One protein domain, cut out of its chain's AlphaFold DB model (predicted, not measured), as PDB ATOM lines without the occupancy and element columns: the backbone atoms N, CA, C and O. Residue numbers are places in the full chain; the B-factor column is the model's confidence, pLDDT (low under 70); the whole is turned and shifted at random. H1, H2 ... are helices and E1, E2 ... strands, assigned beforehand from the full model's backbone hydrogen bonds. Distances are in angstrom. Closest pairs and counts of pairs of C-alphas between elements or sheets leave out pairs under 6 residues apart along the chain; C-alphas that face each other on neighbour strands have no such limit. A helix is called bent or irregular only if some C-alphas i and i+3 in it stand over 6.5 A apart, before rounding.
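This is residues 79 to 210 of the 762 residues of an uncharacterized protein of Zymoseptoria tritici ST99CH_3D7 (UniProt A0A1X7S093). A four-stranded parallel sheet forms a wall, with H3 over E2 and the long H6 over edge strand E4 on one and the same face; H5 packs on both of these helices without being on the sheet. H1 and H2 lie at one end of the longest axis, and the loop of residues 135 to 148 and the beginning of H6 at the other. The printed part has 132 residues, with six named helices and four named strands in the order E1 H1 H2 E2 H3 E3 H4 H5 E4 H6; the sheet runs E1 E2 E3 E4. The class is mixed, helices and strands, and the whole is compact, with a radius of gyration of the C-alphas of 15.1 A and spans of 44 by 33 by 20 A.

E1, residues 79 to 81, begins at C-alpha 79 (260.538, 264.051, 310.476). H1 is residues 86 to 90, H2 98 to 102, E2 105 to 109, H3 110 to 118 and 15.0 A long, E3 124 to 129 and 16.0 A, H4 131 to 134. H5, residues 149 to 165, is 22.5 A long, with a kink of 69 degrees near residue 158. E4, residues 170 to 175, is 16.8 A long. H6, residues 184 to 205, is 29.8 A long and ends at C-alpha 205 (269.435, 248.967, 316.679). H3 and H5 are irregular: C-alphas 111 and 114 are 8.1 A apart, and 158 and 161 7.8 A.

E1, H1 H2, E2, then E2, H3, E3, then E3, H4 H5, E4 are strand-helix-strand units, parallel neighbours joined through helices, each with a right-handed crossover. Across E1 and E2, N 81 and O 107 are 2.8 A apart; across E2 and E3, N 128 and O 108, 2.8 A; across E3 and E4, N 127 and O 172, 2.8 A. H1 only grazes the sheet with residues 86 to 90; H2 is not on it and is close to but not clearly touching H3, the closest C-alphas, of Ser 100 and Ser 118, 5.8 A apart. H3 and H6 form two layers with the sheet, helices on one face: H3 runs along E2 at a height over the sheet of 9.0 A, H6 along E4 at 4.6 A. H5, the hub, touches H6 at residues 196 to 205 of H6 alone, at a steep tilt of 49 degrees, the same way; the closest C-alphas are those of Ile 162 and Ala 205, 6.0 A. Residues 161 to 165 of H5 alone touch H3, closest at Arg 117 and Ile 165, 7.1 A between C-alphas. H4 and H5 only just touch, with 3 pairs of C-alphas within 8 A, the closest Phe 134 and Val 155 at 6.0 A. Every O i to N i+4 pair is within hydrogen-bond range in H2; H6 has 15 of 18, and H4 is too short for such a pair. H1 has 0 of 1, with 1 of 2 O i to N i+3 pairs; H3 0 of 5, with 4 of 6; H5 4 of 13, with 9 of 14.

The C-alphas farthest apart, of Lys 96 and Ala 185, are 45.3 A apart. The printed part has no cut; the link from H4 to H5 is long, 14 residues. Mean pLDDT of the printed part is 93.1, and residues 84 to 88 are under 70.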
ATOM      1  N   PHE A  79     260.156 262.905 309.650       91.69
ATOM      2  CA  PHE A  79     260.538 264.051 310.476       91.69
ATOM      3  C   PHE A  79     262.057 264.282 310.412       91.69
ATOM      4  O   PHE A  79     262.816 263.311 310.411       91.69
ATOM      5  N   ASP A  80     262.519 265.539 310.402       91.94
ATOM      6  CA  ASP A  80     263.948 265.881 310.515       91.94
ATOM      7  C   ASP A  80     264.215 266.954 311.582       91.94
ATOM      8  O   ASP A  80     264.176 268.161 311.347       91.94
ATOM      9  N   ILE A  81     264.560 266.486 312.784       90.19
ATOM     10  CA  ILE A  81     264.979 267.317 313.916       90.19
ATOM     11  C   ILE A  81     266.512 267.398 314.042       90.19
ATOM     12  O   ILE A  81     267.047 267.535 315.146       90.19
ATOM     13  N   THR A  82     267.266 267.322 312.940       89.56
ATOM     14  CA  THR A  82     268.703 267.658 312.963       89.56
ATOM     15  C   THR A  82     268.936 269.162 313.132       89.56
ATOM     16  O   THR A  82     269.865 269.566 313.837       89.56
ATOM     17  N   GLY A  83     268.059 269.998 312.564       82.50
ATOM     18  CA  GLY A  83     268.081 271.454 312.718       82.50
ATOM     19  C   GLY A  83     267.795 271.906 314.156       82.50
ATOM     20  O   GLY A  83     266.945 271.341 314.846       82.50
ATOM     21  N   ARG A  84     268.489 272.949 314.639       69.50
ATOM     22  CA  ARG A  84     268.353 273.409 316.039       69.50
ATOM     23  C   ARG A  84     266.919 273.824 316.393       69.50
ATOM     24  O   ARG A  84     266.453 273.452 317.465       69.50
ATOM     25  N   SER A  85     266.232 274.527 315.494       65.38
ATOM     26  CA  SER A  85     264.899 275.116 315.702       65.38
ATOM     27  C   SER A  85     263.757 274.106 315.863       65.38
ATOM     28  O   SER A  85     262.854 274.347 316.661       65.38
ATOM     29  N   GLN A  86     263.785 272.975 315.150       66.06
ATOM     30  CA  GLN A  86     262.607 272.101 315.021       66.06
ATOM     31  C   GLN A  86     262.215 271.329 316.299       66.06
ATOM     32  O   GLN A  86     261.091 270.849 316.405       66.06
ATOM     33  N   GLU A  87     263.090 271.226 317.305       60.75
ATOM     34  CA  GLU A  87     262.780 270.511 318.558       60.75
ATOM     35  C   GLU A  87     261.618 271.146 319.339       60.75
ATOM     36  O   GLU A  87     260.776 270.421 319.869       60.75
ATOM     37  N   LYS A  88     261.519 272.487 319.342       66.12
ATOM     38  CA  LYS A  88     260.368 273.204 319.917       66.12
ATOM     39  C   LYS A  88     259.060 272.858 319.196       66.12
ATOM     40  O   LYS A  88     258.045 272.643 319.848       66.12
ATOM     41  N   THR A  89     259.091 272.809 317.861       70.06
ATOM     42  CA  THR A  89     257.908 272.688 316.986       70.06
ATOM     43  C   THR A  89     257.071 271.443 317.270       70.06
ATOM     44  O   THR A  89     255.851 271.489 317.147       70.06
ATOM     45  N   PHE A  90     257.707 270.340 317.667       73.44
ATOM     46  CA  PHE A  90     257.042 269.041 317.774       73.44
ATOM     47  C   PHE A  90     256.684 268.599 319.200       73.44
ATOM     48  O   PHE A  90     255.977 267.604 319.348       73.44
ATOM     49  N   ASN A  91     257.183 269.290 320.237       78.69
ATOM     50  CA  ASN A  91     257.040 268.925 321.656       78.69
ATOM     51  C   ASN A  91     257.177 267.408 321.926       78.69
ATOM     52  O   ASN A  91     256.342 266.780 322.578       78.69
ATOM     53  N   LEU A  92     258.242 266.794 321.400       83.88
ATOM     54  CA  LEU A  92     258.408 265.333 321.414       83.88
ATOM     55  C   LEU A  92     258.611 264.746 322.820       83.88
ATOM     56  O   LEU A  92     258.554 263.531 322.991       83.88
ATOM     57  N   GLN A  93     258.843 265.586 323.831       82.06
ATOM     58  CA  GLN A  93     258.897 265.163 325.231       82.06
ATOM     59  C   GLN A  93     257.498 264.847 325.793       82.06
ATOM     60  O   GLN A  93     257.387 264.043 326.718       82.06
ATOM     61  N   ASP A  94     256.426 265.415 325.224       84.75
ATOM     62  CA  ASP A  94     255.055 265.071 325.600       84.75
ATOM     63  C   ASP A  94     254.580 263.790 324.896       84.75
ATOM     64  O   ASP A  94     254.306 263.769 323.692       84.75
ATOM     65  N   SER A  95     254.384 262.738 325.693       84.25
ATOM     66  CA  SER A  95     253.801 261.446 325.296       84.25
ATOM     67  C   SER A  95     252.331 261.517 324.850       84.25
ATOM     68  O   SER A  95     251.745 260.517 324.410       84.25
ATOM     69  N   LYS A  96     251.688 262.684 324.977       86.25
ATOM     70  CA  LYS A  96     250.350 262.970 324.442       86.25
ATOM     71  C   LYS A  96     250.395 263.606 323.051       86.25
ATOM     72  O   LYS A  96     249.372 263.556 322.366       86.25
ATOM     73  N   SER A  97     251.543 264.129 322.608       89.00
ATOM     74  CA  SER A  97     251.697 264.713 321.273       89.00
ATOM     75  C   SER A  97     251.443 263.677 320.170       89.00
ATOM     76  O   SER A  97     251.778 262.493 320.292       89.00
ATOM     77  N   LEU A  98     250.839 264.120 319.064       89.69
ATOM     78  CA  LEU A  98     250.528 263.246 317.924       89.69
ATOM     79  C   LEU A  98     251.807 262.661 317.306       89.69
ATOM     80  O   LEU A  98     251.827 261.487 316.943       89.69
ATOM     81  N   VAL A  99     252.889 263.450 317.266       91.12
ATOM     82  CA  VAL A  99     254.190 263.020 316.734       91.12
ATOM     83  C   VAL A  99     254.839 261.963 317.627       91.12
ATOM     84  O   VAL A  99     255.215 260.917 317.107       91.12
ATOM     85  N   SER A 100     254.870 262.143 318.957       92.06
ATOM     86  CA  SER A 100     255.333 261.091 319.882       92.06
ATOM     87  C   SER A 100     254.596 259.767 319.655       92.06
ATOM     88  O   SER A 100     255.208 258.704 319.548       92.06
ATOM     89  N   ARG A 101     253.266 259.827 319.533       92.94
ATOM     90  CA  ARG A 101     252.410 258.636 319.470       92.94
ATOM     91  C   ARG A 101     252.468 257.882 318.151       92.94
ATOM     92  O   ARG A 101     252.246 256.669 318.156       92.94
ATOM     93  N   PHE A 102     252.679 258.579 317.036       94.75
ATOM     94  CA  PHE A 102     252.453 258.023 315.700       94.75
ATOM     95  C   PHE A 102     253.654 258.093 314.751       94.75
ATOM     96  O   PHE A 102     253.591 257.448 313.707       94.75
ATOM     97  N   CYS A 103     254.739 258.800 315.091       95.50
ATOM     98  CA  CYS A 103     255.926 258.873 314.238       95.50
ATOM     99  C   CYS A 103     256.533 257.479 314.009       95.50
ATOM    100  O   CYS A 103     256.848 256.762 314.962       95.50
ATOM    101  N   GLN A 104     256.711 257.114 312.736       96.62
ATOM    102  CA  GLN A 104     257.385 255.877 312.320       96.62
ATOM    103  C   GLN A 104     258.783 256.133 311.735       96.62
ATOM    104  O   GLN A 104     259.627 255.235 311.803       96.62
ATOM    105  N   THR A 105     259.045 257.344 311.228       96.75
ATOM    106  CA  THR A 105     260.273 257.708 310.504       96.75
ATOM    107  C   THR A 105     260.840 259.041 310.998       96.75
ATOM    108  O   THR A 105     260.183 260.078 310.896       96.75
ATOM    109  N   MET A 106     262.076 259.029 311.505       95.94
ATOM    110  CA  MET A 106     262.720 260.188 312.136       95.94
ATOM    111  C   MET A 106     264.195 260.320 311.737       95.94
ATOM    112  O   MET A 106     264.948 259.347 311.723       95.94
ATOM    113  N   THR A 107     264.625 261.553 311.491       95.69
ATOM    114  CA  THR A 107     266.021 261.972 311.336       95.69
ATOM    115  C   THR A 107     266.347 262.910 312.498       95.69
ATOM    116  O   THR A 107     265.605 263.857 312.744       95.69
ATOM    117  N   MET A 108     267.406 262.657 313.271       95.44
ATOM    118  CA  MET A 108     267.747 263.503 314.429       95.44
ATOM    119  C   MET A 108     269.239 263.530 314.737       95.44
ATOM    120  O   MET A 108     269.962 262.608 314.375       95.44
ATOM    121  N   THR A 109     269.711 264.547 315.460       95.06
ATOM    122  CA  THR A 109     271.082 264.535 315.996       95.06
ATOM    123  C   THR A 109     271.224 263.567 317.169       95.06
ATOM    124  O   THR A 109     270.350 263.484 318.029       95.06
ATOM    125  N   ALA A 110     272.369 262.885 317.267       94.50
ATOM    126  CA  ALA A 110     272.653 261.925 318.340       94.50
ATOM    127  C   ALA A 110     272.555 262.520 319.758       94.50
ATOM    128  O   ALA A 110     272.202 261.817 320.701       94.50
ATOM    129  N   ARG A 111     272.778 263.834 319.915       91.81
ATOM    130  CA  ARG A 111     272.568 264.562 321.182       91.81
ATOM    131  C   ARG A 111     271.120 264.512 321.695       91.81
ATOM    132  O   ARG A 111     270.909 264.642 322.894       91.81
ATOM    133  N   ARG A 112     270.131 264.314 320.814       88.88
ATOM    134  CA  ARG A 112     268.689 264.315 321.133       88.88
ATOM    135  C   ARG A 112     268.129 262.929 321.489       88.88
ATOM    136  O   ARG A 112     266.918 262.779 321.617       88.88
ATOM    137  N   TYR A 113     268.986 261.925 321.705       91.31
ATOM    138  CA  TYR A 113     268.595 260.520 321.910       91.31
ATOM    139  C   TYR A 113     267.522 260.272 322.986       91.31
ATOM    140  O   TYR A 113     266.707 259.363 322.841       91.31
ATOM    141  N   MET A 114     267.478 261.098 324.038       89.62
ATOM    142  CA  MET A 114     266.466 261.022 325.100       89.62
ATOM    143  C   MET A 114     265.028 261.111 324.569       89.62
ATOM    144  O   MET A 114     264.127 260.526 325.167       89.62
ATOM    145  N   ILE A 115     264.822 261.784 323.430       89.62
ATOM    146  CA  ILE A 115     263.530 261.869 322.743       89.62
ATOM    147  C   ILE A 115     263.090 260.504 322.201       89.62
ATOM    148  O   ILE A 115     261.906 260.204 322.206       89.62
ATOM    149  N   ILE A 116     264.001 259.632 321.761       91.06
ATOM    150  CA  ILE A 116     263.617 258.388 321.069       91.06
ATOM    151  C   ILE A 116     262.808 257.460 321.994       91.06
ATOM    152  O   ILE A 116     261.909 256.753 321.543       91.06
ATOM    153  N   ARG A 117     263.047 257.529 323.312       89.88
ATOM    154  CA  ARG A 117     262.281 256.794 324.331       89.88
ATOM    155  C   ARG A 117     260.795 257.195 324.403       89.88
ATOM    156  O   ARG A 117     260.008 256.414 324.930       89.88
ATOM    157  N   SER A 118     260.391 258.356 323.876       91.12
ATOM    158  CA  SER A 118     258.980 258.760 323.752       91.12
ATOM    159  C   SER A 118     258.353 258.408 322.395       91.12
ATOM    160  O   SER A 118     257.203 258.776 322.163       91.12
ATOM    161  N   LEU A 119     259.057 257.694 321.505       94.62
ATOM    162  CA  LEU A 119     258.589 257.336 320.157       94.62
ATOM    163  C   LEU A 119     258.282 255.820 320.040       94.62
ATOM    164  O   LEU A 119     258.965 255.109 319.301       94.62
ATOM    165  N   PRO A 120     257.257 255.271 320.731       94.31
ATOM    166  CA  PRO A 120     256.997 253.825 320.813       94.31
ATOM    167  C   PRO A 120     256.580 253.158 319.488       94.31
ATOM    168  O   PRO A 120     256.385 251.946 319.458       94.31
ATOM    169  N   ARG A 121     256.402 253.928 318.406       95.75
ATOM    170  CA  ARG A 121     256.096 253.426 317.053       95.75
ATOM    171  C   ARG A 121     257.213 253.662 316.035       95.75
ATOM    172  O   ARG A 121     257.015 253.357 314.859       95.75
ATOM    173  N   LEU A 122     258.369 254.169 316.467       96.88
ATOM    174  CA  LEU A 122     259.497 254.405 315.576       96.88
ATOM    175  C   LEU A 122     259.986 253.082 314.967       96.88
ATOM    176  O   LEU A 122     260.227 252.111 315.677       96.88
ATOM    177  N   LYS A 123     260.137 253.066 313.642       97.50
ATOM    178  CA  LYS A 123     260.631 251.930 312.844       97.50
ATOM    179  C   LYS A 123     261.880 252.285 312.046       97.50
ATOM    180  O   LYS A 123     262.699 251.411 311.771       97.50
ATOM    181  N   HIS A 124     262.013 253.556 311.673       97.94
ATOM    182  CA  HIS A 124     263.045 254.052 310.776       97.94
ATOM    183  C   HIS A 124     263.749 255.250 311.422       97.94
ATOM    184  O   HIS A 124     263.135 256.296 311.631       97.94
ATOM    185  N   LEU A 125     265.035 255.102 311.750       97.81
ATOM    186  CA  LEU A 125     265.834 256.143 312.403       97.81
ATOM    187  C   LEU A 125     267.107 256.441 311.610       97.81
ATOM    188  O   LEU A 125     267.918 255.547 311.375       97.81
ATOM    189  N   THR A 126     267.311 257.715 311.277       98.00
ATOM    190  CA  THR A 126     268.584 258.239 310.766       98.00
ATOM    191  C   THR A 126     269.218 259.147 311.819       98.00
ATOM    192  O   THR A 126     268.658 260.180 312.191       98.00
ATOM    193  N   LEU A 127     270.392 258.763 312.315       97.56
ATOM    194  CA  LEU A 127     271.056 259.403 313.443       97.56
ATOM    195  C   LEU A 127     272.251 260.250 312.983       97.56
ATOM    196  O   LEU A 127     273.314 259.727 312.666       97.56
ATOM    197  N   GLY A 128     272.090 261.571 312.973       97.19
ATOM    198  CA  GLY A 128     273.155 262.529 312.691       97.19
ATOM    199  C   GLY A 128     274.149 262.615 313.847       97.19
ATOM    200  O   GLY A 128     273.893 263.305 314.838       97.19
ATOM    201  N   VAL A 129     275.286 261.932 313.739       96.94
ATOM    202  CA  VAL A 129     276.331 261.952 314.775       96.94
ATOM    203  C   VAL A 129     277.261 263.139 314.555       96.94
ATOM    204  O   VAL A 129     277.753 263.361 313.450       96.94
ATOM    205  N   THR A 130     277.496 263.915 315.609       94.81
ATOM    206  CA  THR A 130     278.397 265.073 315.623       94.81
ATOM    207  C   THR A 130     279.780 264.709 316.182       94.81
ATOM    208  O   THR A 130     279.983 263.625 316.733       94.81
ATOM    209  N   TYR A 131     280.771 265.582 315.977       93.69
ATOM    210  CA  TYR A 131     282.189 265.280 316.237       93.69
ATOM    211  C   TYR A 131     282.531 265.030 317.715       93.69
ATOM    212  O   TYR A 131     283.496 264.336 318.016       93.69
ATOM    213  N   ASP A 132     281.729 265.571 318.625       93.62
ATOM    214  CA  ASP A 132     281.860 265.466 320.078       93.62
ATOM    215  C   ASP A 132     281.772 264.020 320.586       93.62
ATOM    216  O   ASP A 132     282.453 263.655 321.540       93.62
ATOM    217  N   PHE A 133     281.031 263.148 319.899       94.75
ATOM    218  CA  PHE A 133     280.997 261.717 320.226       94.75
ATOM    219  C   PHE A 133     282.351 261.013 320.018       94.75
ATOM    220  O   PHE A 133     282.582 259.948 320.585       94.75
ATOM    221  N   PHE A 134     283.258 261.614 319.240       95.94
ATOM    222  CA  PHE A 134     284.615 261.125 318.982       95.94
ATOM    223  C   PHE A 134     285.684 261.910 319.769       95.94
ATOM    224  O   PHE A 134     286.871 261.622 319.650       95.94
ATOM    225  N   GLU A 135     285.293 262.886 320.594       92.69
ATOM    226  CA  GLU A 135     286.214 263.801 321.285       92.69
ATOM    227  C   GLU A 135     287.094 263.115 322.346       92.69
ATOM    228  O   GLU A 135     288.175 263.603 322.667       92.69
ATOM    229  N   ALA A 136     286.665 261.949 322.838       92.12
ATOM    230  CA  ALA A 136     287.414 261.090 323.758       92.12
ATOM    231  C   ALA A 136     288.380 260.104 323.056       92.12
ATOM    232  O   ALA A 136     288.855 259.153 323.683       92.12
ATOM    233  N   LEU A 137     288.636 260.277 321.754       95.19
ATOM    234  CA  LEU A 137     289.596 259.480 320.987       95.19
ATOM    235  C   LEU A 137     290.919 260.215 320.785       95.19
ATOM    236  O   LEU A 137     290.981 261.443 320.811       95.19
ATOM    237  N   GLU A 138     291.971 259.453 320.491       92.38
ATOM    238  CA  GLU A 138     293.245 259.990 320.022       92.38
ATOM    239  C   GLU A 138     293.527 259.479 318.597       92.38
ATOM    240  O   GLU A 138     293.432 258.274 318.365       92.38
ATOM    241  N   PRO A 139     293.841 260.367 317.632       92.50
ATOM    242  CA  PRO A 139     293.744 261.825 317.727       92.50
ATOM    243  C   PRO A 139     292.280 262.296 317.853       92.50
ATOM    244  O   PRO A 139     291.375 261.717 317.252       92.50
ATOM    245  N   ARG A 140     292.060 263.400 318.580       91.25
ATOM    246  CA  ARG A 140     290.738 264.000 318.895       91.25
ATOM    247  C   ARG A 140     289.922 264.461 317.676       91.25
ATOM    248  O   ARG A 140     288.737 264.761 317.790       91.25
ATOM    249  N   PHE A 141     290.550 264.552 316.507       94.38
ATOM    250  CA  PHE A 141     289.939 265.066 315.286       94.38
ATOM    251  C   PHE A 141     289.498 263.919 314.372       94.38
ATOM    252  O   PHE A 141     290.290 263.370 313.609       94.38
ATOM    253  N   SER A 142     288.202 263.599 314.404       94.88
ATOM    254  CA  SER A 142     287.569 262.454 313.723       94.88
ATOM    255  C   SER A 142     287.583 262.460 312.187       94.88
ATOM    256  O   SER A 142     286.900 261.660 311.546       94.88
ATOM    257  N   TRP A 143     288.370 263.350 311.591       96.12
ATOM    258  CA  TRP A 143     288.558 263.536 310.157       96.12
ATOM    259  C   TRP A 143     290.029 263.498 309.717       96.12
ATOM    260  O   TRP A 143     290.283 263.452 308.517       96.12
ATOM    261  N   THR A 144     290.999 263.491 310.641       96.56
ATOM    262  CA  THR A 144     292.435 263.463 310.294       96.56
ATOM    263  C   THR A 144     293.008 262.049 310.174       96.56
ATOM    264  O   THR A 144     294.100 261.880 309.638       96.56
ATOM    265  N   CYS A 145     292.286 261.027 310.642       96.69
ATOM    266  CA  CYS A 145     292.711 259.626 310.623       96.69
ATOM    267  C   CYS A 145     291.533 258.668 310.367       96.69
ATOM    268  O   CYS A 145     290.365 259.069 310.413       96.69
ATOM    269  N   ALA A 146     291.837 257.392 310.123       97.81
ATOM    270  CA  ALA A 146     290.871 256.302 310.238       97.81
ATOM    271  C   ALA A 146     290.964 255.692 311.643       97.81
ATOM    272  O   ALA A 146     292.066 255.379 312.087       97.81
ATOM    273  N   TYR A 147     289.830 255.520 312.323       97.75
ATOM    274  CA  TYR A 147     289.800 254.858 313.630       97.75
ATOM    275  C   TYR A 147     289.688 253.340 313.492       97.75
ATOM    276  O   TYR A 147     288.923 252.837 312.667       97.75
ATOM    277  N   GLU A 148     290.397 252.597 314.345       97.62
ATOM    278  CA  GLU A 148     290.183 251.157 314.469       97.62
ATOM    279  C   GLU A 148     288.860 250.846 315.188       97.62
ATOM    280  O   GLU A 148     288.351 251.621 316.003       97.62
ATOM    281  N   LYS A 149     288.362 249.617 315.000       97.31
ATOM    282  CA  LYS A 149     287.234 249.054 315.765       97.31
ATOM    283  C   LYS A 149     287.445 249.144 317.290       97.31
ATOM    284  O   LYS A 149     286.481 249.281 318.039       97.31
ATOM    285  N   LYS A 150     288.705 249.129 317.755       97.00
ATOM    286  CA  LYS A 150     289.095 249.324 319.167       97.00
ATOM    287  C   LYS A 150     288.776 250.728 319.694       97.00
ATOM    288  O   LYS A 150     288.412 250.866 320.860       97.00
ATOM    289  N   ASP A 151     288.888 251.750 318.853       97.00
ATOM    290  CA  ASP A 151     288.603 253.141 319.209       97.00
ATOM    291  C   ASP A 151     287.116 253.452 319.077       97.00
ATOM    292  O   ASP A 151     286.525 254.045 319.977       97.00
ATOM    293  N   LEU A 152     286.461 252.933 318.037       97.19
ATOM    294  CA  LEU A 152     285.004 253.008 317.909       97.19
ATOM    295  C   LEU A 152     284.286 252.322 319.090       97.19
ATOM    296  O   LEU A 152     283.275 252.831 319.564       97.19
ATOM    297  N   ASN A 153     284.856 251.261 319.678       96.56
ATOM    298  CA  ASN A 153     284.374 250.676 320.941       96.56
ATOM    299  C   ASN A 153     284.399 251.647 322.145       96.56
ATOM    300  O   ASN A 153     283.655 251.439 323.106       96.56
ATOM    301  N   LYS A 154     285.230 252.700 322.132       96.44
ATOM    302  CA  LYS A 154     285.190 253.773 323.145       96.44
ATOM    303  C   LYS A 154     283.979 254.679 322.892       96.44
ATOM    304  O   LYS A 154     283.220 254.936 323.824       96.44
ATOM    305  N   VAL A 155     283.753 255.068 321.631       96.56
ATOM    306  CA  VAL A 155     282.591 255.864 321.178       96.56
ATOM    307  C   VAL A 155     281.271 255.157 321.489       96.56
ATOM    308  O   VAL A 155     280.360 255.780 322.032       96.56
ATOM    309  N   LEU A 156     281.182 253.842 321.242       96.25
ATOM    310  CA  LEU A 156     279.994 253.022 321.523       96.25
ATOM    311  C   LEU A 156     279.474 253.145 322.965       96.25
ATOM    312  O   LEU A 156     278.276 252.983 323.188       96.25
ATOM    313  N   LYS A 157     280.324 253.475 323.947       95.00
ATOM    314  CA  LYS A 157     279.885 253.691 325.338       95.00
ATOM    315  C   LYS A 157     278.918 254.876 325.460       95.00
ATOM    316  O   LYS A 157     277.966 254.796 326.231       95.00
ATOM    317  N   GLY A 158     279.098 255.924 324.651       94.50
ATOM    318  CA  GLY A 158     278.157 257.049 324.532       94.50
ATOM    319  C   GLY A 158     276.849 256.702 323.804       94.50
ATOM    320  O   GLY A 158     275.897 257.479 323.843       94.50
ATOM    321  N   PHE A 159     276.782 255.522 323.179       96.50
ATOM    322  CA  PHE A 159     275.623 254.987 322.460       96.50
ATOM    323  C   PHE A 159     274.957 253.802 323.179       96.50
ATOM    324  O   PHE A 159     274.124 253.118 322.590       96.50
ATOM    325  N   ALA A 160     275.260 253.563 324.462       95.19
ATOM    326  CA  ALA A 160     274.678 252.459 325.237       95.19
ATOM    327  C   ALA A 160     273.132 252.452 325.257       95.19
ATOM    328  O   ALA A 160     272.519 251.387 325.328       95.19
ATOM    329  N   TRP A 161     272.510 253.628 325.123       94.75
ATOM    330  CA  TRP A 161     271.060 253.827 325.000       94.75
ATOM    331  C   TRP A 161     270.446 253.239 323.716       94.75
ATOM    332  O   TRP A 161     269.228 253.098 323.647       94.75
ATOM    333  N   ILE A 162     271.241 252.863 322.701       96.25
ATOM    334  CA  ILE A 162     270.708 252.271 321.461       96.25
ATOM    335  C   ILE A 162     270.011 250.922 321.718       96.25
ATOM    336  O   ILE A 162     269.109 250.545 320.973       96.25
ATOM    337  N   LYS A 163     270.322 250.245 322.831       94.88
ATOM    338  CA  LYS A 163     269.589 249.050 323.278       94.88
ATOM    339  C   LYS A 163     268.116 249.328 323.604       94.88
ATOM    340  O   LYS A 163     267.255 248.528 323.254       94.88
ATOM    341  N   ASP A 164     267.802 250.489 324.185       92.00
ATOM    342  CA  ASP A 164     266.425 250.869 324.552       92.00
ATOM    343  C   ASP A 164     265.493 250.955 323.325       92.00
ATOM    344  O   ASP A 164     264.264 250.845 323.433       92.00
ATOM    345  N   ILE A 165     266.092 251.183 322.153       94.19
ATOM    346  CA  ILE A 165     265.425 251.438 320.875       94.19
ATOM    347  C   ILE A 165     265.598 250.283 319.880       94.19
ATOM    348  O   ILE A 165     265.270 250.452 318.710       94.19
ATOM    349  N   ALA A 166     266.088 249.123 320.333       95.75
ATOM    350  CA  ALA A 166     266.144 247.909 319.526       95.75
ATOM    351  C   ALA A 166     264.751 247.530 318.972       95.75
ATOM    352  O   ALA A 166     263.714 247.899 319.543       95.75
ATOM    353  N   GLY A 167     264.739 246.798 317.857       96.00
ATOM    354  CA  GLY A 167     263.542 246.479 317.073       96.00
ATOM    355  C   GLY A 167     263.231 247.451 315.925       96.00
ATOM    356  O   GLY A 167     262.121 247.410 315.393       96.00
ATOM    357  N   LEU A 168     264.167 248.324 315.523       97.62
ATOM    358  CA  LEU A 168     263.993 249.159 314.327       97.62
ATOM    359  C   LEU A 168     264.066 248.320 313.043       97.62
ATOM    360  O   LEU A 168     264.923 247.452 312.900       97.62
ATOM    361  N   LEU A 169     263.217 248.645 312.065       97.56
ATOM    362  CA  LEU A 169     263.263 248.054 310.723       97.56
ATOM    363  C   LEU A 169     264.438 248.596 309.903       97.56
ATOM    364  O   LEU A 169     265.022 247.870 309.104       97.56
ATOM    365  N   THR A 170     264.790 249.873 310.086       98.00
ATOM    366  CA  THR A 170     265.991 250.465 309.483       98.00
ATOM    367  C   THR A 170     266.654 251.450 310.438       98.00
ATOM    368  O   THR A 170     266.018 252.402 310.897       98.00
ATOM    369  N   PHE A 171     267.953 251.282 310.651       98.31
ATOM    370  CA  PHE A 171     268.804 252.245 311.343       98.31
ATOM    371  C   PHE A 171     269.901 252.735 310.390       98.31
ATOM    372  O   PHE A 171     270.444 251.942 309.623       98.31
ATOM    373  N   ARG A 172     270.204 254.035 310.423       98.25
ATOM    374  CA  ARG A 172     271.277 254.693 309.659       98.25
ATOM    375  C   ARG A 172     272.004 255.702 310.539       98.25
ATOM    376  O   ARG A 172     271.384 256.295 311.420       98.25
ATOM    377  N   VAL A 173     273.278 255.961 310.265       98.00
ATOM    378  CA  VAL A 173     274.072 256.996 310.936       98.00
ATOM    379  C   VAL A 173     274.612 257.965 309.892       98.00
ATOM    380  O   VAL A 173     275.461 257.624 309.072       98.00
ATOM    381  N   SER A 174     274.126 259.203 309.915       97.56
ATOM    382  CA  SER A 174     274.583 260.242 308.996       97.56
ATOM    383  C   SER A 174     275.701 261.088 309.623       97.56
ATOM    384  O   SER A 174     275.723 261.300 310.841       97.56
ATOM    385  N   PRO A 175     276.652 261.600 308.819       97.06
ATOM    386  CA  PRO A 175     277.631 262.567 309.296       97.06
ATOM    387  C   PRO A 175     276.912 263.879 309.629       97.06
ATOM    388  O   PRO A 175     276.470 264.603 308.737       97.06
ATOM    389  N   GLY A 176     276.789 264.181 310.920       94.31
ATOM    390  CA  GLY A 176     276.202 265.423 311.407       94.31
ATOM    391  C   GLY A 176     277.068 266.649 311.105       94.31
ATOM    392  O   GLY A 176     278.183 266.547 310.579       94.31
ATOM    393  N   PHE A 177     276.549 267.827 311.465       89.69
ATOM    394  CA  PHE A 177     277.231 269.101 311.241       89.69
ATOM    395  C   PHE A 177     278.644 269.109 311.845       89.69
ATOM    396  O   PHE A 177     278.843 268.830 313.029       89.69
ATOM    397  N   GLN A 178     279.615 269.463 311.006       89.44
ATOM    398  CA  GLN A 178     281.039 269.357 311.285       89.44
ATOM    399  C   GLN A 178     281.738 270.637 310.790       89.44
ATOM    400  O   GLN A 178     282.016 270.758 309.596       89.44
ATOM    401  N   PRO A 179     281.996 271.627 311.667       90.75
ATOM    402  CA  PRO A 179     282.522 272.930 311.250       90.75
ATOM    403  C   PRO A 179     284.015 272.908 310.886       90.75
ATOM    404  O   PRO A 179     284.511 273.865 310.295       90.75
ATOM    405  N   TYR A 180     284.746 271.843 311.238       93.06
ATOM    406  CA  TYR A 180     286.211 271.815 311.157       93.06
ATOM    407  C   TYR A 180     286.784 271.085 309.929       93.06
ATOM    408  O   TYR A 180     287.960 271.268 309.614       93.06
ATOM    409  N   THR A 181     285.983 270.298 309.199       93.50
ATOM    410  CA  THR A 181     286.415 269.604 307.969       93.50
ATOM    411  C   THR A 181     286.514 270.585 306.797       93.50
ATOM    412  O   THR A 181     285.522 270.841 306.106       93.50
ATOM    413  N   LYS A 182     287.705 271.151 306.571       94.94
ATOM    414  CA  LYS A 182     287.935 272.182 305.543       94.94
ATOM    415  C   LYS A 182     288.061 271.601 304.133       94.94
ATOM    416  O   LYS A 182     287.617 272.235 303.180       94.94
ATOM    417  N   THR A 183     288.648 270.415 303.986       97.19
ATOM    418  CA  THR A 183     288.911 269.770 302.691       97.19
ATOM    419  C   THR A 183     287.940 268.620 302.407       97.19
ATOM    420  O   THR A 183     287.369 268.014 303.313       97.19
ATOM    421  N   GLU A 184     287.794 268.241 301.133       96.81
ATOM    422  CA  GLU A 184     287.075 267.009 300.767       96.81
ATOM    423  C   GLU A 184     287.840 265.726 301.136       96.81
ATOM    424  O   GLU A 184     287.270 264.637 301.073       96.81
ATOM    425  N   ALA A 185     289.115 265.804 301.536       97.50
ATOM    426  CA  ALA A 185     289.785 264.681 302.192       97.50
ATOM    427  C   ALA A 185     289.215 264.494 303.608       97.50
ATOM    428  O   ALA A 185     288.685 263.424 303.903       97.50
ATOM    429  N   ASP A 186     289.190 265.567 304.410       96.75
ATOM    430  CA  ASP A 186     288.630 265.575 305.770       96.75
ATOM    431  C   ASP A 186     287.171 265.088 305.779       96.75
ATOM    432  O   ASP A 186     286.803 264.198 306.543       96.75
ATOM    433  N   LYS A 187     286.324 265.620 304.881       96.75
ATOM    434  CA  LYS A 187     284.904 265.227 304.798       96.75
ATOM    435  C   LYS A 187     284.719 263.767 304.384       96.75
ATOM    436  O   LYS A 187     283.823 263.099 304.898       96.75
ATOM    437  N   ARG A 188     285.545 263.239 303.469       97.62
ATOM    438  CA  ARG A 188     285.518 261.807 303.107       97.62
ATOM    439  C   ARG A 188     286.005 260.927 304.255       97.62
ATOM    440  O   ARG A 188     285.438 259.858 304.462       97.62
ATOM    441  N   GLN A 189     286.989 261.375 305.029       97.94
ATOM    442  CA  GLN A 189     287.487 260.621 306.174       97.94
ATOM    443  C   GLN A 189     286.500 260.622 307.352       97.94
ATOM    444  O   GLN A 189     286.248 259.569 307.932       97.94
ATOM    445  N   TRP A 190     285.838 261.753 307.616       97.25
ATOM    446  CA  TRP A 190     284.713 261.838 308.554       97.25
ATOM    447  C   TRP A 190     283.587 260.867 308.172       97.25
ATOM    448  O   TRP A 190     283.173 260.053 308.995       97.25
ATOM    449  N   ARG A 191     283.160 260.866 306.896       97.75
ATOM    450  CA  ARG A 191     282.164 259.911 306.367       97.75
ATOM    451  C   ARG A 191     282.570 258.450 306.612       97.75
ATOM    452  O   ARG A 191     281.732 257.676 307.054       97.75
ATOM    453  N   ARG A 192     283.836 258.068 306.380       98.12
ATOM    454  CA  ARG A 192     284.335 256.700 306.653       98.12
ATOM    455  C   ARG A 192     284.205 256.316 308.127       98.12
ATOM    456  O   ARG A 192     283.663 255.258 308.421       98.12
ATOM    457  N   ASN A 193     284.658 257.180 309.036       98.00
ATOM    458  CA  ASN A 193     284.593 256.919 310.478       98.00
ATOM    459  C   ASN A 193     283.140 256.833 310.988       98.00
ATOM    460  O   ASN A 193     282.851 256.033 311.875       98.00
ATOM    461  N   VAL A 194     282.213 257.595 310.396       97.88
ATOM    462  CA  VAL A 194     280.774 257.505 310.701       97.88
ATOM    463  C   VAL A 194     280.138 256.229 310.131       97.88
ATOM    464  O   VAL A 194     279.371 255.586 310.839       97.88
ATOM    465  N   MET A 195     280.487 255.796 308.914       98.25
ATOM    466  CA  MET A 195     279.996 254.521 308.356       98.25
ATOM    467  C   MET A 195     280.514 253.299 309.134       98.25
ATOM    468  O   MET A 195     279.768 252.352 309.351       98.25
ATOM    469  N   ALA A 196     281.760 253.334 309.617       98.12
ATOM    470  CA  ALA A 196     282.293 252.287 310.492       98.12
ATOM    471  C   ALA A 196     281.574 252.245 311.860       98.12
ATOM    472  O   ALA A 196     281.398 251.175 312.440       98.12
ATOM    473  N   LEU A 197     281.106 253.397 312.361       97.94
ATOM    474  CA  LEU A 197     280.226 253.461 313.531       97.94
ATOM    475  C   LEU A 197     278.803 252.953 313.209       97.94
ATOM    476  O   LEU A 197     278.209 252.283 314.051       97.94
ATOM    477  N   GLU A 198     278.270 253.208 312.005       98.19
ATOM    478  CA  GLU A 198     276.990 252.642 311.544       98.19
ATOM    479  C   GLU A 198     277.017 251.110 311.566       98.19
ATOM    480  O   GLU A 198     276.143 250.507 312.184       98.19
ATOM    481  N   GLU A 199     278.037 250.486 310.970       98.00
ATOM    482  CA  GLU A 199     278.199 249.023 310.922       98.00
ATOM    483  C   GLU A 199     278.114 248.383 312.321       98.00
ATOM    484  O   GLU A 199     277.473 247.351 312.515       98.00
ATOM    485  N   MET A 200     278.717 249.033 313.322       97.69
ATOM    486  CA  MET A 200     278.732 248.565 314.712       97.69
ATOM    487  C   MET A 200     277.408 248.815 315.455       97.69
ATOM    488  O   MET A 200     277.091 248.082 316.392       97.69
ATOM    489  N   LEU A 201     276.631 249.826 315.055       97.62
ATOM    490  CA  LEU A 201     275.373 250.203 315.708       97.62
ATOM    491  C   LEU A 201     274.132 249.548 315.093       97.62
ATOM    492  O   LEU A 201     273.217 249.203 315.842       97.62
ATOM    493  N   VAL A 202     274.100 249.329 313.772       98.00
ATOM    494  CA  VAL A 202     272.966 248.705 313.062       98.00
ATOM    495  C   VAL A 202     272.582 247.377 313.710       98.00
ATOM    496  O   VAL A 202     271.424 247.204 314.072       98.00
ATOM    497  N   ALA A 203     273.549 246.494 313.971       96.69
ATOM    498  CA  ALA A 203     273.295 245.187 314.584       96.69
ATOM    499  C   ALA A 203     272.655 245.257 315.989       96.69
ATOM    500  O   ALA A 203     271.993 244.308 316.402       96.69
ATOM    501  N   THR A 204     272.824 246.367 316.720       96.94
ATOM    502  CA  THR A 204     272.151 246.591 318.015       96.94
ATOM    503  C   THR A 204     270.774 247.233 317.824       96.94
ATOM    504  O   THR A 204     269.813 246.843 318.478       96.94
ATOM    505  N   ALA A 205     270.659 248.202 316.912       97.44
ATOM    506  CA  ALA A 205     269.435 248.967 316.679       97.44
ATOM    507  C   ALA A 205     268.342 248.172 315.933       97.44
ATOM    508  O   ALA A 205     267.157 248.318 316.231       97.44
ATOM    509  N   THR A 206     268.733 247.324 314.976       97.94
ATOM    510  CA  THR A 206     267.830 246.440 314.213       97.94
ATOM    511  C   THR A 206     267.843 244.997 314.721       97.94
ATOM    512  O   THR A 206     267.266 244.116 314.086       97.94
ATOM    513  N   GLY A 207     268.513 244.731 315.848       97.00
ATOM    514  CA  GLY A 207     268.340 243.477 316.580       97.00
ATOM    515  C   GLY A 207     266.904 243.347 317.104       97.00
ATOM    516  O   GLY A 207     266.184 244.353 317.168       97.00
ATOM    517  N   PRO A 208     266.458 242.136 317.489       95.81
ATOM    518  CA  PRO A 208     265.188 241.987 318.187       95.81
ATOM    519  C   PRO A 208     265.202 242.881 319.430       95.81
ATOM    520  O   PRO A 208     266.216 242.976 320.121       95.81
ATOM    521  N   LYS A 209     264.083 243.552 319.710       93.00
ATOM    522  CA  LYS A 209     263.954 244.275 320.972       93.00
ATOM    523  C   LYS A 209     264.021 243.256 322.102       93.00
ATOM    524  O   LYS A 209     263.259 242.292 322.056       93.00
ATOM    525  N   ASP A 210     264.893 243.482 323.087       89.19
ATOM    526  CA  ASP A 210     264.882 242.719 324.337       89.19
ATOM    527  C   ASP A 210     263.446 242.752 324.879       89.19
ATOM    528  O   ASP A 210     262.937 243.822 325.239       89.19
TER     529      ASP A 210